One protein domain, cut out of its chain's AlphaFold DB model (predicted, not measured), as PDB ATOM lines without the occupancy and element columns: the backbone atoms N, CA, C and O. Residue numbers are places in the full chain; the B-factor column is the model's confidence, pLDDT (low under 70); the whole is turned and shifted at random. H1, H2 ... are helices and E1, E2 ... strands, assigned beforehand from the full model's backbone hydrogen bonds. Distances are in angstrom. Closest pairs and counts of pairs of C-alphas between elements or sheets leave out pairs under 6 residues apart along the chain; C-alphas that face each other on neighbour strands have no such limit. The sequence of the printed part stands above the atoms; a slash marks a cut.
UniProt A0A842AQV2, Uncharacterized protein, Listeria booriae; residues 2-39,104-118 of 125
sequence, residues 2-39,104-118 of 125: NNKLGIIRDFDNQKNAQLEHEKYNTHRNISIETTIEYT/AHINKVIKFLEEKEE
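This is residues 2 to 39 and 104 to 118 of the 125 residues of an uncharacterized protein of Listeria booriae (UniProt A0A842AQV2). What shape? A narrow sheet of two parallel strands, E1 and E2, stands between two helices, H1 over one face, H2 over the other. What composition? The 53 printed residues hold E1, H1, E2, H2 in chain order, class mixed. It is only just compact, close to loose, radius of gyration of the C-alphas 11.6 A, spanning 37 by 20 by 12 A.

Which strands? E1, residues 5 to 9, begins at C-alpha (186.360, 83.227, 143.015); E2 is residues 30 to 34. Which helices? H1, residues 15 to 26, measures 18.1 A. H2, residues 104 to 114, measures 15.1 A, ending at C-alpha (194.272, 77.630, 148.640).

How do strands pair? E1 and E2 are parallel at 12 degrees; N 7 and O 31, 2.8 A, are within hydrogen-bond range. E1, H1, E2 form a strand-helix-strand unit, two parallel neighbour strands with a helix between, crossover right-handed. How near are helices? The closest C-alphas are Asn 25 and Ser 31 for H1 and E2, 5.5 A, and Gly 6 and Val 109 for E1 and H2, 5.6 A. H1 and H2 are apart. H1 has 5 of 8 O i to N i+4 pairs within hydrogen-bond range, H2 every one.

Any cut? Residues 40 to 103 are not printed; C-alphas 39 and 104 are 14.7 A apart. Low confidence? Residues 117 to 118 have pLDDT under 70.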
ATOM      1  N   ASN A   2     188.878  89.958 150.662       78.25
ATOM      2  CA  ASN A   2     189.917  89.004 150.231       78.25
ATOM      3  C   ASN A   2     189.301  87.706 149.678       78.25
ATOM      4  O   ASN A   2     189.918  86.648 149.703       78.25
ATOM      5  N   ASN A   3     188.046  87.775 149.224       90.62
ATOM      6  CA  ASN A   3     187.329  86.616 148.713       90.62
ATOM      7  C   ASN A   3     187.868  86.272 147.324       90.62
ATOM      8  O   ASN A   3     187.927  87.142 146.447       90.62
ATOM      9  N   LYS A   4     188.224  85.003 147.136       93.50
ATOM     10  CA  LYS A   4     188.623  84.441 145.849       93.50
ATOM     11  C   LYS A   4     187.431  83.774 145.170       93.50
ATOM     12  O   LYS A   4     186.593  83.178 145.844       93.50
ATOM     13  N   LEU A   5     187.362  83.886 143.848       95.00
ATOM     14  CA  LEU A   5     186.360  83.227 143.015       95.00
ATOM     15  C   LEU A   5     187.061  82.347 141.980       95.00
ATOM     16  O   LEU A   5     187.810  82.851 141.146       95.00
ATOM     17  N   GLY A   6     186.809  81.045 142.054       95.56
ATOM     18  CA  GLY A   6     187.249  80.061 141.071       95.56
ATOM     19  C   GLY A   6     186.086  79.626 140.186       95.56
ATOM     20  O   GLY A   6     185.004  79.355 140.708       95.56
ATOM     21  N   ILE A   7     186.286  79.560 138.872       94.88
ATOM     22  CA  ILE A   7     185.273  79.116 137.908       94.88
ATOM     23  C   ILE A   7     185.903  78.102 136.956       94.88
ATOM     24  O   ILE A   7     186.924  78.383 136.333       94.88
ATOM     25  N   ILE A   8     185.253  76.947 136.811       91.75
ATOM     26  CA  ILE A   8     185.521  75.998 135.729       91.75
ATOM     27  C   ILE A   8     184.379  76.120 134.725       91.75
ATOM     28  O   ILE A   8     183.215  75.904 135.067       91.75
ATOM     29  N   ARG A   9     184.706  76.541 133.507       90.25
ATOM     30  CA  ARG A   9     183.777  76.706 132.389       90.25
ATOM     31  C   ARG A   9     183.802  75.452 131.523       90.25
ATOM     32  O   ARG A   9     184.870  74.918 131.269       90.25
ATOM     33  N   ASP A  10     182.651  75.048 131.009       84.31
ATOM     34  CA  ASP A  10     182.577  73.977 130.018       84.31
ATOM     35  C   ASP A  10     183.074  74.421 128.621       84.31
ATOM     36  O   ASP A  10     182.976  75.604 128.259       84.31
ATOM     37  N   PHE A  11     183.566  73.489 127.807       82.25
ATOM     38  CA  PHE A  11     184.005  73.702 126.426       82.25
ATOM     39  C   PHE A  11     182.814  73.556 125.470       82.25
ATOM     40  O   PHE A  11     182.710  72.654 124.643       82.25
ATOM     41  N   ASP A  12     181.892  74.509 125.550       83.06
ATOM     42  CA  ASP A  12     180.671  74.573 124.730       83.06
ATOM     43  C   ASP A  12     180.897  74.997 123.256       83.06
ATOM     44  O   ASP A  12     179.946  75.347 122.552       83.06
ATOM     45  N   ASN A  13     182.147  75.003 122.771       86.50
ATOM     46  CA  ASN A  13     182.574  75.541 121.469       86.50
ATOM     47  C   ASN A  13     182.237  77.033 121.227       86.50
ATOM     48  O   ASN A  13     182.361  77.529 120.102       86.50
ATOM     49  N   GLN A  14     181.856  77.797 122.255       89.75
ATOM     50  CA  GLN A  14     181.553  79.226 122.135       89.75
ATOM     51  C   GLN A  14     182.773  80.090 122.462       89.75
ATOM     52  O   GLN A  14     182.843  80.748 123.501       89.75
ATOM     53  N   LYS A  15     183.726  80.163 121.525       91.12
ATOM     54  CA  LYS A  15     184.992  80.906 121.696       91.12
ATOM     55  C   LYS A  15     184.813  82.357 122.164       91.12
ATOM     56  O   LYS A  15     185.594  82.843 122.973       91.12
ATOM     57  N   ASN A  16     183.790  83.061 121.675       93.62
ATOM     58  CA  ASN A  16     183.536  84.437 122.109       93.62
ATOM     59  C   ASN A  16     183.124  84.495 123.586       93.62
ATOM     60  O   ASN A  16     183.642  85.323 124.324       93.62
ATOM     61  N   ALA A  17     182.242  83.597 124.031       89.94
ATOM     62  CA  ALA A  17     181.818  83.531 125.426       89.94
ATOM     63  C   ALA A  17     182.969  83.096 126.350       89.94
ATOM     64  O   ALA A  17     183.112  83.645 127.441       89.94
ATOM     65  N   GLN A  18     183.829  82.179 125.893       92.25
ATOM     66  CA  GLN A  18     185.082  81.846 126.572       92.25
ATOM     67  C   GLN A  18     185.952  83.096 126.779       92.25
ATOM     68  O   GLN A  18     186.294  83.417 127.914       92.25
ATOM     69  N   LEU A  19     186.245  83.844 125.708       93.50
ATOM     70  CA  LEU A  19     187.076  85.051 125.782       93.50
ATOM     71  C   LEU A  19     186.472  86.123 126.694       93.50
ATOM     72  O   LEU A  19     187.207  86.771 127.435       93.50
ATOM     73  N   GLU A  20     185.153  86.331 126.663       94.69
ATOM     74  CA  GLU A  20     184.498  87.297 127.553       94.69
ATOM     75  C   GLU A  20     184.627  86.912 129.032       94.69
ATOM     76  O   GLU A  20     184.822  87.791 129.870       94.69
ATOM     77  N   HIS A  21     184.562  85.620 129.364       92.81
ATOM     78  CA  HIS A  21     184.772  85.159 130.735       92.81
ATOM     79  C   HIS A  21     186.250  85.256 131.132       92.81
ATOM     80  O   HIS A  21     186.571  85.834 132.166       92.81
ATOM     81  N   GLU A  22     187.170  84.771 130.302       94.25
ATOM     82  CA  GLU A  22     188.602  84.725 130.631       94.25
ATOM     83  C   GLU A  22     189.233  86.116 130.823       94.25
ATOM     84  O   GLU A  22     190.238  86.234 131.522       94.25
ATOM     85  N   LYS A  23     188.624  87.198 130.312       96.19
ATOM     86  CA  LYS A  23     189.048  88.584 130.613       96.19
ATOM     87  C   LYS A  23     189.087  88.897 132.111       96.19
ATOM     88  O   LYS A  23     189.913  89.707 132.539       96.19
ATOM     89  N   TYR A  24     188.233  88.268 132.920       95.25
ATOM     90  CA  TYR A  24     188.210  88.509 134.365       95.25
ATOM     91  C   TYR A  24     189.413  87.904 135.103       95.25
ATOM     92  O   TYR A  24     189.673  88.315 136.231       95.25
ATOM     93  N   ASN A  25     190.218  87.047 134.457       94.25
ATOM     94  CA  ASN A  25     191.512  86.596 134.993       94.25
ATOM     95  C   ASN A  25     192.525  87.740 135.182       94.25
ATOM     96  O   ASN A  25     193.569  87.556 135.799       94.25
ATOM     97  N   THR A  26     192.230  88.942 134.676       94.31
ATOM     98  CA  THR A  26     193.002  90.156 134.987       94.31
ATOM     99  C   THR A  26     192.871  90.585 136.454       94.31
ATOM    100  O   THR A  26     193.726  91.314 136.961       94.31
ATOM    101  N   HIS A  27     191.829  90.136 137.162       93.69
ATOM    102  CA  HIS A  27     191.649  90.401 138.583       93.69
ATOM    103  C   HIS A  27     192.379  89.357 139.429       93.69
ATOM    104  O   HIS A  27     192.083  88.171 139.357       93.69
ATOM    105  N   ARG A  28     193.263  89.812 140.328       92.25
ATOM    106  CA  ARG A  28     194.077  88.943 141.206       92.25
ATOM    107  C   ARG A  28     193.286  87.964 142.083       92.25
ATOM    108  O   ARG A  28     193.869  87.056 142.657       92.25
ATOM    109  N   ASN A  29     191.990  88.201 142.271       93.75
ATOM    110  CA  ASN A  29     191.104  87.403 143.114       93.75
ATOM    111  C   ASN A  29     190.086  86.575 142.302       93.75
ATOM    112  O   ASN A  29     189.149  86.036 142.893       93.75
ATOM    113  N   ILE A  30     190.276  86.447 140.986       94.94
ATOM    114  CA  ILE A  30     189.451  85.622 140.102       94.94
ATOM    115  C   ILE A  30     190.356  84.666 139.313       94.94
ATOM    116  O   ILE A  30     191.369  85.088 138.762       94.94
ATOM    117  N   SER A  31     189.968  83.393 139.238       96.12
ATOM    118  CA  SER A  31     190.578  82.396 138.353       96.12
ATOM    119  C   SER A  31     189.487  81.653 137.590       96.12
ATOM    120  O   SER A  31     188.561  81.102 138.183       96.12
ATOM    121  N   ILE A  32     189.585  81.683 136.267       95.81
ATOM    122  CA  ILE A  32     188.652  81.084 135.322       95.81
ATOM    123  C   ILE A  32     189.462  80.202 134.388       95.81
ATOM    124  O   ILE A  32     190.325  80.700 133.664       95.81
ATOM    125  N   GLU A  33     189.136  78.918 134.378       94.31
ATOM    126  CA  GLU A  33     189.669  77.955 133.422       94.31
ATOM    127  C   GLU A  33     188.521  77.304 132.648       94.31
ATOM    128  O   GLU A  33     187.394  77.237 133.139       94.31
ATOM    129  N   THR A  34     188.810  76.817 131.446       89.12
ATOM    130  CA  THR A  34     187.848  76.096 130.607       89.12
ATOM    131  C   THR A  34     188.263  74.626 130.519       89.12
ATOM    132  O   THR A  34     189.463  74.345 130.443       89.12
ATOM    133  N   THR A  35     187.297  73.704 130.551       84.06
ATOM    134  CA  THR A  35     187.518  72.280 130.264       84.06
ATOM    135  C   THR A  35     188.149  72.109 128.880       84.06
ATOM    136  O   THR A  35     188.050  72.991 128.018       84.06
ATOM    137  N   ILE A  36     188.885  71.020 128.678       81.44
ATOM    138  CA  ILE A  36     189.560  70.754 127.395       81.44
ATOM    139  C   ILE A  36     188.628  69.942 126.501       81.44
ATOM    140  O   ILE A  36     188.471  70.233 125.315       81.44
ATOM    141  N   GLU A  37     187.998  68.943 127.097       81.38
ATOM    142  CA  GLU A  37     186.992  68.094 126.500       81.38
ATOM    143  C   GLU A  37     185.583  68.671 126.684       81.38
ATOM    144  O   GLU A  37     185.323  69.575 127.481       81.38
ATOM    145  N   TYR A  38     184.649  68.102 125.924       73.06
ATOM    146  CA  TYR A  38     183.261  68.555 125.857       73.06
ATOM    147  C   TYR A  38     182.452  68.340 127.148       73.06
ATOM    148  O   TYR A  38     181.393  68.938 127.290       73.06
ATOM    149  N   THR A  39     182.900  67.468 128.059       83.81
ATOM    150  CA  THR A  39     182.291  67.307 129.390       83.81
ATOM    151  C   THR A  39     183.354  67.054 130.457       83.81
ATOM    152  O   THR A  39     184.477  66.633 130.164       83.81
ATOM    153  N   ALA A 104     194.412  69.256 135.101       92.06
ATOM    154  CA  ALA A 104     195.305  70.379 135.404       92.06
ATOM    155  C   ALA A 104     194.581  71.728 135.578       92.06
ATOM    156  O   ALA A 104     194.948  72.515 136.451       92.06
ATOM    157  N   HIS A 105     193.546  71.986 134.776       90.56
ATOM    158  CA  HIS A 105     192.759  73.216 134.838       90.56
ATOM    159  C   HIS A 105     191.926  73.308 136.133       90.56
ATOM    160  O   HIS A 105     191.878  74.365 136.757       90.56
ATOM    161  N   ILE A 106     191.365  72.195 136.624       92.25
ATOM    162  CA  ILE A 106     190.667  72.136 137.921       92.25
ATOM    163  C   ILE A 106     191.659  72.348 139.062       92.25
ATOM    164  O   ILE A 106     191.452  73.191 139.937       92.25
ATOM    165  N   ASN A 107     192.784  71.631 139.016       92.06
ATOM    166  CA  ASN A 107     193.840  71.735 140.019       92.06
ATOM    167  C   ASN A 107     194.422  73.153 140.116       92.06
ATOM    168  O   ASN A 107     194.764  73.610 141.206       92.06
ATOM    169  N   LYS A 108     194.518  73.875 138.994       93.94
ATOM    170  CA  LYS A 108     194.955  75.275 138.967       93.94
ATOM    171  C   LYS A 108     194.001  76.182 139.743       93.94
ATOM    172  O   LYS A 108     194.466  76.979 140.554       93.94
ATOM    173  N   VAL A 109     192.691  76.025 139.551       94.94
ATOM    174  CA  VAL A 109     191.686  76.805 140.289       94.94
ATOM    175  C   VAL A 109     191.692  76.461 141.777       94.94
ATOM    176  O   VAL A 109     191.627  77.368 142.603       94.94
ATOM    177  N   ILE A 110     191.824  75.183 142.145       93.50
ATOM    178  CA  ILE A 110     191.909  74.774 143.558       93.50
ATOM    179  C   ILE A 110     193.140  75.392 144.228       93.50
ATOM    180  O   ILE A 110     193.000  76.056 145.253       93.50
ATOM    181  N   LYS A 111     194.324  75.276 143.616       93.94
ATOM    182  CA  LYS A 111     195.555  75.893 144.142       93.94
ATOM    183  C   LYS A 111     195.408  77.402 144.295       93.94
ATOM    184  O   LYS A 111     195.760  77.949 145.335       93.94
ATOM    185  N   PHE A 112     194.813  78.060 143.302       94.56
ATOM    186  CA  PHE A 112     194.496  79.478 143.387       94.56
ATOM    187  C   PHE A 112     193.619  79.798 144.610       94.56
ATOM    188  O   PHE A 112     193.866  80.795 145.287       94.56
ATOM    189  N   LEU A 113     192.619  78.975 144.935       93.75
ATOM    190  CA  LEU A 113     191.769  79.170 146.116       93.75
ATOM    191  C   LEU A 113     192.519  78.927 147.438       93.75
ATOM    192  O   LEU A 113     192.237  79.610 148.423       93.75
ATOM    193  N   GLU A 114     193.477  78.002 147.458       91.50
ATOM    194  CA  GLU A 114     194.272  77.630 148.640       91.50
ATOM    195  C   GLU A 114     195.435  78.586 148.940       91.50
ATOM    196  O   GLU A 114     195.867  78.701 150.091       91.50
ATOM    197  N   GLU A 115     195.947  79.284 147.924       88.75
ATOM    198  CA  GLU A 115     197.017  80.269 148.070       88.75
ATOM    199  C   GLU A 115     196.648  81.315 149.136       88.75
ATOM    200  O   GLU A 115     195.681  82.071 148.999       88.75
ATOM    201  N   LYS A 116     197.435  81.392 150.211       78.00
ATOM    202  CA  LYS A 116     197.299  82.460 151.207       78.00
ATOM    203  C   LYS A 116     197.904  83.740 150.637       78.00
ATOM    204  O   LYS A 116     198.961  83.692 150.017       78.00
ATOM    205  N   GLU A 117     197.249  84.881 150.842       68.06
ATOM    206  CA  GLU A 117     197.867  86.167 150.511       68.06
ATOM    207  C   GLU A 117     199.134  86.341 151.364       68.06
ATOM    208  O   GLU A 117     199.063  86.302 152.595       68.06
ATOM    209  N   GLU A 118     200.292  86.530 150.727       60.00
ATOM    210  CA  GLU A 118     201.476  87.013 151.432       60.00
ATOM    211  C   GLU A 118     201.185  88.438 151.910       60.00
ATOM    212  O   GLU A 118     201.071  89.380 151.122       60.00
TER     213      GLU A 118